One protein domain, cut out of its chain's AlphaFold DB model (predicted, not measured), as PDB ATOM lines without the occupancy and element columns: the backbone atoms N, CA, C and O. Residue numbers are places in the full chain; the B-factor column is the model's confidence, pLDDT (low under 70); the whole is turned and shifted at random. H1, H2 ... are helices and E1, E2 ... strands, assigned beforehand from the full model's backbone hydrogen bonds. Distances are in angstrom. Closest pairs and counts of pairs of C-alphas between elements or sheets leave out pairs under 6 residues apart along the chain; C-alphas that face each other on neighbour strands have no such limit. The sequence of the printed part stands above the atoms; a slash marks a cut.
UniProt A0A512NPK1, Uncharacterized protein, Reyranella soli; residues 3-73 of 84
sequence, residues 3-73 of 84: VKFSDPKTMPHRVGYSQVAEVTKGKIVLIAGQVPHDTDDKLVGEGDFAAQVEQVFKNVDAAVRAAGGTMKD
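This is residues 3 to 73 of the 84 residues of an uncharacterized protein of Reyranella soli (UniProt A0A512NPK1). With little regular structure, the domain is a two-strand hairpin, E1 and E2, at one end and a single helix, H1, at the other, and the long unnamed stretch 26 to 48 runs between them. The wide loop 7 to 19 joins the strands. The printed part has 71 residues, 28 of them in the named elements E1, E2 and H1, in that order; the class is mixed. It is loose, with a radius of gyration of the C-alphas of 16.0 A, and spans 45 by 28 by 15 A, only just flat.

E1, residues 3 to 6, and E2, residues 20 to 25, form an antiparallel hairpin, their directions at 154 degrees. C-alphas 3 and 23 face each other at 4.6 A. N 4 and O 22, 2.9 A apart, are within hydrogen-bond range. E1 and H1, residues 49 to 66, are apart. In H1 every O i to N i+4 pair is within hydrogen-bond range.

E1 starts at C-alpha 3 (161.125, 189.628, 212.979) and measures 9.9 A. E2 measures 15.7 A. H1 measures 25.8 A and ends at C-alpha 66 (162.001, 208.551, 220.359).

The C-alphas farthest apart, of Lys 9 and Asp 40, are 47.8 A apart. Both links are long. The printed part has no cut, and no printed residue is under 70 in pLDDT.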
ATOM      1  N   VAL A   3     162.327 189.731 213.809       88.94
ATOM      2  CA  VAL A   3     161.125 189.628 212.979       88.94
ATOM      3  C   VAL A   3     161.386 188.621 211.877       88.94
ATOM      4  O   VAL A   3     162.395 188.710 211.179       88.94
ATOM      5  N   LYS A   4     160.477 187.665 211.719       91.12
ATOM      6  CA  LYS A   4     160.487 186.720 210.611       91.12
ATOM      7  C   LYS A   4     159.370 187.088 209.644       91.12
ATOM      8  O   LYS A   4     158.201 187.080 210.018       91.12
ATOM      9  N   PHE A   5     159.743 187.395 208.411       91.81
ATOM     10  CA  PHE A   5     158.799 187.649 207.329       91.81
ATOM     11  C   PHE A   5     158.537 186.365 206.540       91.81
ATOM     12  O   PHE A   5     159.451 185.562 206.337       91.81
ATOM     13  N   SER A   6     157.293 186.144 206.115       93.31
ATOM     14  CA  SER A   6     156.940 184.995 205.278       93.31
ATOM     15  C   SER A   6     155.720 185.251 204.396       93.31
ATOM     16  O   SER A   6     154.839 186.031 204.758       93.31
ATOM     17  N   ASP A   7     155.668 184.540 203.269       93.50
ATOM     18  CA  ASP A   7     154.562 184.550 202.312       93.50
ATOM     19  C   ASP A   7     153.987 183.131 202.178       93.50
ATOM     20  O   ASP A   7     154.548 182.292 201.464       93.50
ATOM     21  N   PRO A   8     152.902 182.805 202.906       93.88
ATOM     22  CA  PRO A   8     152.276 181.491 202.828       93.88
ATOM     23  C   PRO A   8     151.792 181.169 201.411       93.88
ATOM     24  O   PRO A   8     151.213 182.016 200.735       93.88
ATOM     25  N   LYS A   9     151.924 179.904 200.988       93.12
ATOM     26  CA  LYS A   9     151.453 179.437 199.666       93.12
ATOM     27  C   LYS A   9     149.938 179.573 199.465       93.12
ATOM     28  O   LYS A   9     149.464 179.515 198.338       93.12
ATOM     29  N   THR A  10     149.182 179.727 200.550       95.38
ATOM     30  CA  THR A  10     147.732 179.962 200.542       95.38
ATOM     31  C   THR A  10     147.358 181.419 200.254       95.38
ATOM     32  O   THR A  10     146.173 181.744 200.235       95.38
ATOM     33  N   MET A  11     148.337 182.305 200.041       94.38
ATOM     34  CA  MET A  11     148.135 183.731 199.785       94.38
ATOM     35  C   MET A  11     148.837 184.179 198.494       94.38
ATOM     36  O   MET A  11     149.802 183.548 198.060       94.38
ATOM     37  N   PRO A  12     148.389 185.284 197.866       91.12
ATOM     38  CA  PRO A  12     149.068 185.846 196.706       91.12
ATOM     39  C   PRO A  12     150.501 186.268 197.039       91.12
ATOM     40  O   PRO A  12     150.743 186.871 198.086       91.12
ATOM     41  N   HIS A  13     151.425 186.040 196.107       87.69
ATOM     42  CA  HIS A  13     152.752 186.641 196.175       87.69
ATOM     43  C   HIS A  13     152.665 188.155 195.935       87.69
ATOM     44  O   HIS A  13     151.843 188.632 195.142       87.69
ATOM     45  N   ARG A  14     153.491 188.920 196.649       86.44
ATOM     46  CA  ARG A  14     153.485 190.383 196.638       86.44
ATOM     47  C   ARG A  14     154.906 190.904 196.497       86.44
ATOM     48  O   ARG A  14     155.837 190.362 197.078       86.44
ATOM     49  N   VAL A  15     155.050 191.972 195.719       84.31
ATOM     50  CA  VAL A  15     156.311 192.700 195.568       84.31
ATOM     51  C   VAL A  15     156.247 193.918 196.482       84.31
ATOM     52  O   VAL A  15     155.279 194.674 196.435       84.31
ATOM     53  N   GLY A  16     157.263 194.093 197.325       85.00
ATOM     54  CA  GLY A  16     157.397 195.256 198.211       85.00
ATOM     55  C   GLY A  16     156.900 195.063 199.647       85.00
ATOM     56  O   GLY A  16     157.185 195.916 200.481       85.00
ATOM     57  N   TYR A  17     156.219 193.958 199.972       88.44
ATOM     58  CA  TYR A  17     155.870 193.597 201.352       88.44
ATOM     59  C   TYR A  17     155.664 192.084 201.507       88.44
ATOM     60  O   TYR A  17     155.372 191.402 200.527       88.44
ATOM     61  N   SER A  18     155.782 191.578 202.739       91.12
ATOM     62  CA  SER A  18     155.446 190.189 203.083       91.12
ATOM     63  C   SER A  18     154.069 190.092 203.731       91.12
ATOM     64  O   SER A  18     153.673 190.969 204.498       91.12
ATOM     65  N   GLN A  19     153.351 189.004 203.462       93.06
ATOM     66  CA  GLN A  19     151.997 188.771 203.978       93.06
ATOM     67  C   GLN A  19     151.965 188.591 205.502       93.06
ATOM     68  O   GLN A  19     150.989 188.964 206.154       93.06
ATOM     69  N   VAL A  20     153.022 188.010 206.076       92.81
ATOM     70  CA  VAL A  20     153.118 187.713 207.509       92.81
ATOM     71  C   VAL A  20     154.430 188.243 208.074       92.81
ATOM     72  O   VAL A  20     155.497 188.011 207.505       92.81
ATOM     73  N   ALA A  21     154.346 188.894 209.235       92.56
ATOM     74  CA  ALA A  21     155.479 189.286 210.064       92.56
ATOM     75  C   ALA A  21     155.296 188.712 211.476       92.56
ATOM     76  O   ALA A  21     154.331 189.037 212.167       92.56
ATOM     77  N   GLU A  22     156.220 187.859 211.907       92.00
ATOM     78  CA  GLU A  22     156.220 187.238 213.231       92.00
ATOM     79  C   GLU A  22     157.314 187.866 214.099       92.00
ATOM     80  O   GLU A  22     158.502 187.773 213.782       92.00
ATOM     81  N   VAL A  23     156.929 188.499 215.211       89.94
ATOM     82  CA  VAL A  23     157.872 189.055 216.192       89.94
ATOM     83  C   VAL A  23     158.120 188.009 217.274       89.94
ATOM     84  O   VAL A  23     157.274 187.781 218.130       89.94
ATOM     85  N   THR A  24     159.288 187.370 217.245       86.56
ATOM     86  CA  THR A  24     159.589 186.229 218.133       86.56
ATOM     87  C   THR A  24     160.291 186.642 219.424       86.56
ATOM     88  O   THR A  24     160.141 185.979 220.448       86.56
ATOM     89  N   LYS A  25     161.058 187.740 219.394       86.75
ATOM     90  CA  LYS A  25     161.736 188.332 220.560       86.75
ATOM     91  C   LYS A  25     161.946 189.834 220.373       86.75
ATOM     92  O   LYS A  25     162.424 190.277 219.324       86.75
ATOM     93  N   GLY A  26     161.694 190.611 221.424       84.00
ATOM     94  CA  GLY A  26     162.022 192.035 221.479       84.00
ATOM     95  C   GLY A  26     160.934 192.894 222.117       84.00
ATOM     96  O   GLY A  26     159.986 192.388 222.706       84.00
ATOM     97  N   LYS A  27     161.106 194.212 221.987       89.31
ATOM     98  CA  LYS A  27     160.165 195.240 222.435       89.31
ATOM     99  C   LYS A  27     159.208 195.572 221.288       89.31
ATOM    100  O   LYS A  27     159.677 195.880 220.197       89.31
ATOM    101  N   ILE A  28     157.901 195.541 221.543       92.69
ATOM    102  CA  ILE A  28     156.880 196.060 220.623       92.69
ATOM    103  C   ILE A  28     156.476 197.446 221.114       92.69
ATOM    104  O   ILE A  28     156.169 197.621 222.292       92.69
ATOM    105  N   VAL A  29     156.487 198.427 220.215       93.50
ATOM    106  CA  VAL A  29     156.063 199.800 220.501       93.50
ATOM    107  C   VAL A  29     154.874 200.115 219.609       93.50
ATOM    108  O   VAL A  29     154.957 199.982 218.391       93.50
ATOM    109  N   LEU A  30     153.760 200.505 220.225       93.38
ATOM    110  CA  LEU A  30     152.556 200.927 219.518       93.38
ATOM    111  C   LEU A  30     152.538 202.454 219.476       93.38
ATOM    112  O   LEU A  30     152.456 203.105 220.516       93.38
ATOM    113  N   ILE A  31     152.641 203.013 218.275       93.12
ATOM    114  CA  ILE A  31     152.624 204.457 218.035       93.12
ATOM    115  C   ILE A  31     151.206 204.840 217.606       93.12
ATOM    116  O   ILE A  31     150.600 204.160 216.776       93.12
ATOM    117  N   ALA A  32     150.652 205.901 218.201       92.62
ATOM    118  CA  ALA A  32     149.336 206.413 217.823       92.62
ATOM    119  C   ALA A  32     149.325 206.901 216.364       92.62
ATOM    120  O   ALA A  32     150.375 207.212 215.799       92.62
ATOM    121  N   GLY A  33     148.137 207.008 215.762       92.31
ATOM    122  CA  GLY A  33     147.997 207.591 214.427       92.31
ATOM    123  C   GLY A  33     148.573 209.007 214.400       92.31
ATOM    124  O   GLY A  33     148.214 209.828 215.245       92.31
ATOM    125  N   GLN A  34     149.492 209.256 213.470       94.56
ATOM    126  CA  GLN A  34     150.119 210.561 213.278       94.56
ATOM    127  C   GLN A  34     149.297 211.392 212.290       94.56
ATOM    128  O   GLN A  34     148.699 210.852 211.360       94.56
ATOM    129  N   VAL A  35     149.276 212.704 212.506       95.25
ATOM    130  CA  VAL A  35     148.527 213.694 211.716       95.25
ATOM    131  C   VAL A  35     149.497 214.733 211.148       95.25
ATOM    132  O   VAL A  35     150.606 214.842 211.675       95.25
ATOM    133  N   PRO A  36     149.133 215.483 210.092       96.88
ATOM    134  CA  PRO A  36     150.027 216.445 209.444       96.88
ATOM    135  C   PRO A  36     150.171 217.760 210.233       96.88
ATOM    136  O   PRO A  36     150.131 218.838 209.650       96.88
ATOM    137  N   HIS A  37     150.327 217.677 211.554       97.62
ATOM    138  CA  HIS A  37     150.649 218.825 212.398       97.62
ATOM    139  C   HIS A  37     152.151 218.864 212.697       97.62
ATOM    140  O   HIS A  37     152.799 217.815 212.788       97.62
ATOM    141  N   ASP A  38     152.715 220.062 212.814       96.75
ATOM    142  CA  ASP A  38     154.080 220.266 213.297       96.75
ATOM    143  C   ASP A  38     154.158 220.220 214.840       96.75
ATOM    144  O   ASP A  38     153.204 219.855 215.530       96.75
ATOM    145  N   THR A  39     155.321 220.555 215.403       96.12
ATOM    146  CA  THR A  39     155.539 220.573 216.860       96.12
ATOM    147  C   THR A  39     154.781 221.683 217.588       96.12
ATOM    148  O   THR A  39     154.645 221.602 218.806       96.12
ATOM    149  N   ASP A  40     154.300 222.692 216.859       96.94
ATOM    150  CA  ASP A  40     153.495 223.802 217.373       96.94
ATOM    151  C   ASP A  40     151.984 223.548 217.179       96.94
ATOM    152  O   ASP A  40     151.182 224.465 217.359       96.94
ATOM    153  N   ASP A  41     151.598 222.321 216.802       96.06
ATOM    154  CA  ASP A  41     150.223 221.897 216.504       96.06
ATOM    155  C   ASP A  41     149.588 222.632 215.306       96.06
ATOM    156  O   ASP A  41     148.371 222.795 215.214       96.06
ATOM    157  N   LYS A  42     150.405 223.087 214.346       97.94
ATOM    158  CA  LYS A  42     149.919 223.752 213.128       97.94
ATOM    159  C   LYS A  42     149.848 222.791 211.956       97.94
ATOM    160  O   LYS A  42     150.759 221.995 211.736       97.94
ATOM    161  N   LEU A  43     148.766 222.893 211.183       97.75
ATOM    162  CA  LEU A  43     148.577 222.101 209.970       97.75
ATOM    163  C   LEU A  43     149.666 222.438 208.944       97.75
ATOM    164  O   LEU A  43     149.820 223.590 208.538       97.75
ATOM    165  N   VAL A  44     150.378 221.417 208.482       98.44
ATOM    166  CA  VAL A  44     151.367 221.507 207.406       98.44
ATOM    167  C   VAL A  44     150.729 221.048 206.099       98.44
ATOM    168  O   VAL A  44     150.130 219.976 206.044       98.44
ATOM    169  N   GLY A  45     150.892 221.827 205.026       97.31
ATOM    170  CA  GLY A  45     150.395 221.455 203.697       97.31
ATOM    171  C   GLY A  45     148.893 221.674 203.517       97.31
ATOM    172  O   GLY A  45     148.194 220.811 202.991       97.31
ATOM    173  N   GLU A  46     148.352 222.805 203.973       97.56
ATOM    174  CA  GLU A  46     146.953 223.152 203.705       97.56
ATOM    175  C   GLU A  46     146.675 223.151 202.189       97.56
ATOM    176  O   GLU A  46     147.387 223.778 201.409       97.56
ATOM    177  N   GLY A  47     145.664 222.387 201.764       97.56
ATOM    178  CA  GLY A  47     145.349 222.186 200.344       97.56
ATOM    179  C   GLY A  47     146.325 221.285 199.569       97.56
ATOM    180  O   GLY A  47     146.062 220.992 198.405       97.56
ATOM    181  N   ASP A  48     147.398 220.797 200.197       98.06
ATOM    182  CA  ASP A  48     148.407 219.926 199.589       98.06
ATOM    183  C   ASP A  48     148.483 218.573 200.312       98.06
ATOM    184  O   ASP A  48     149.106 218.407 201.364       98.06
ATOM    185  N   PHE A  49     147.861 217.564 199.703       96.19
ATOM    186  CA  PHE A  49     147.860 216.204 200.237       96.19
ATOM    187  C   PHE A  49     149.264 215.581 200.288       96.19
ATOM    188  O   PHE A  49     149.562 214.834 201.218       96.19
ATOM    189  N   ALA A  50     150.137 215.875 199.320       97.56
ATOM    190  CA  ALA A  50     151.481 215.304 199.295       97.56
ATOM    191  C   ALA A  50     152.322 215.851 200.456       97.56
ATOM    192  O   ALA A  50     152.953 215.071 201.175       97.56
ATOM    193  N   ALA A  51     152.252 217.162 200.697       98.12
ATOM    194  CA  ALA A  51     152.907 217.799 201.837       98.12
ATOM    195  C   ALA A  51     152.378 217.267 203.182       98.12
ATOM    196  O   ALA A  51     153.162 217.008 204.098       98.12
ATOM    197  N   GLN A  52     151.067 217.020 203.291       98.06
ATOM    198  CA  GLN A  52     150.477 216.407 204.486       98.06
ATOM    199  C   GLN A  52     150.991 214.983 204.722       98.06
ATOM    200  O   GLN A  52     151.372 214.639 205.842       98.06
ATOM    201  N   VAL A  53     151.042 214.148 203.679       96.06
ATOM    202  CA  VAL A  53     151.577 212.782 203.784       96.06
ATOM    203  C   VAL A  53     153.041 212.807 204.221       96.06
ATOM    204  O   VAL A  53     153.425 212.047 205.112       96.06
ATOM    205  N   GLU A  54     153.853 213.698 203.653       97.75
ATOM    206  CA  GLU A  54     155.250 213.849 204.057       97.75
ATOM    207  C   GLU A  54     155.367 214.223 205.542       97.75
ATOM    208  O   GLU A  54     156.166 213.623 206.268       97.75
ATOM    209  N   GLN A  55     154.534 215.153 206.024       98.19
ATOM    210  CA  GLN A  55     154.526 215.534 207.435       98.19
ATOM    211  C   GLN A  55     154.123 214.369 208.349       98.19
ATOM    212  O   GLN A  55     154.762 214.142 209.377       98.19
ATOM    213  N   VAL A  56     153.118 213.577 207.963       96.50
ATOM    214  CA  VAL A  56     152.719 212.375 208.714       96.50
ATOM    215  C   VAL A  56     153.897 211.407 208.855       96.50
ATOM    216  O   VAL A  56     154.164 210.926 209.957       96.50
ATOM    217  N   PHE A  57     154.651 211.148 207.782       96.19
ATOM    218  CA  PHE A  57     155.812 210.254 207.846       96.19
ATOM    219  C   PHE A  57     156.988 210.836 208.642       96.19
ATOM    220  O   PHE A  57     157.676 210.070 209.321       96.19
ATOM    221  N   LYS A  58     157.190 212.161 208.641       97.69
ATOM    222  CA  LYS A  58     158.154 212.825 209.543       97.69
ATOM    223  C   LYS A  58     157.793 212.588 211.008       97.69
ATOM    224  O   LYS A  58     158.657 212.225 211.804       97.69
ATOM    225  N   ASN A  59     156.513 212.716 211.346       97.44
ATOM    226  CA  ASN A  59     156.019 212.480 212.700       97.44
ATOM    227  C   ASN A  59     156.158 211.001 213.109       97.44
ATOM    228  O   ASN A  59     156.557 210.701 214.236       97.44
ATOM    229  N   VAL A  60     155.919 210.060 212.184       96.25
ATOM    230  CA  VAL A  60     156.176 208.626 212.415       96.25
ATOM    231  C   VAL A  60     157.664 208.358 212.669       96.25
ATOM    232  O   VAL A  60     157.986 207.687 213.650       96.25
ATOM    233  N   ASP A  61     158.575 208.891 211.843       97.38
ATOM    234  CA  ASP A  61     160.026 208.722 212.039       97.38
ATOM    235  C   ASP A  61     160.475 209.283 213.396       97.38
ATOM    236  O   ASP A  61     161.185 208.602 214.141       97.38
ATOM    237  N   ALA A  62     159.988 210.469 213.775       97.75
ATOM    238  CA  ALA A  62     160.272 211.071 215.074       97.75
ATOM    239  C   ALA A  62     159.817 210.176 216.243       97.75
ATOM    240  O   ALA A  62     160.589 209.933 217.173       97.75
ATOM    241  N   ALA A  63     158.601 209.624 216.180       97.00
ATOM    242  CA  ALA A  63     158.074 208.730 217.210       97.00
ATOM    243  C   ALA A  63     158.865 207.411 217.311       97.00
ATOM    244  O   ALA A  63     159.162 206.937 218.411       97.00
ATOM    245  N   VAL A  64     159.254 206.829 216.172       96.62
ATOM    246  CA  VAL A  64     160.079 205.613 216.127       96.62
ATOM    247  C   VAL A  64     161.462 205.868 216.732       96.62
ATOM    248  O   VAL A  64     161.936 205.075 217.554       96.62
ATOM    249  N   ARG A  65     162.089 206.999 216.393       97.44
ATOM    250  CA  ARG A  65     163.381 207.410 216.961       97.44
ATOM    251  C   ARG A  65     163.296 207.673 218.459       97.44
ATOM    252  O   ARG A  65     164.169 207.216 219.191       97.44
ATOM    253  N   ALA A  66     162.237 208.332 218.930       97.25
ATOM    254  CA  ALA A  66     162.001 208.551 220.359       97.25
ATOM    255  C   ALA A  66     161.876 207.229 221.139       97.25
ATOM    256  O   ALA A  66     162.281 207.138 222.296       97.25
ATOM    257  N   ALA A  67     161.382 206.170 220.492       95.94
ATOM    258  CA  ALA A  67     161.324 204.827 221.061       95.94
ATOM    259  C   ALA A  67     162.658 204.047 220.993       95.94
ATOM    260  O   ALA A  67     162.730 202.902 221.470       95.94
ATOM    261  N   GLY A  68     163.707 204.648 220.420       95.12
ATOM    262  CA  GLY A  68     165.037 204.065 220.236       95.12
ATOM    263  C   GLY A  68     165.166 203.152 219.013       95.12
ATOM    264  O   GLY A  68     166.050 202.299 219.002       95.12
ATOM    265  N   GLY A  69     164.269 203.274 218.030       94.06
ATOM    266  CA  GLY A  69     164.284 202.490 216.792       94.06
ATOM    267  C   GLY A  69     164.595 203.320 215.547       94.06
ATOM    268  O   GLY A  69     164.952 204.497 215.611       94.06
ATOM    269  N   THR A  70     164.425 202.690 214.389       95.12
ATOM    270  CA  THR A  70     164.531 203.292 213.056       95.12
ATOM    271  C   THR A  70     163.348 202.870 212.187       95.12
ATOM    272  O   THR A  70     162.682 201.879 212.478       95.12
ATOM    273  N   MET A  71     163.106 203.549 211.062       93.75
ATOM    274  CA  MET A  71     162.035 203.155 210.130       93.75
ATOM    275  C   MET A  71     162.162 201.718 209.592       93.75
ATOM    276  O   MET A  71     161.170 201.149 209.146       93.75
ATOM    277  N   LYS A  72     163.346 201.094 209.676       91.31
ATOM    278  CA  LYS A  72     163.548 199.677 209.324       91.31
ATOM    279  C   LYS A  72     162.911 198.708 210.326       91.31
ATOM    280  O   LYS A  72     162.707 197.546 209.992       91.31
ATOM    281  N   ASP A  73     162.607 199.176 211.535       91.62
ATOM    282  CA  ASP A  73     161.966 198.393 212.593       91.62
ATOM    283  C   ASP A  73     160.427 198.418 212.489       91.62
ATOM    284  O   ASP A  73     159.739 197.699 213.217       91.62
TER     285      ASP A  73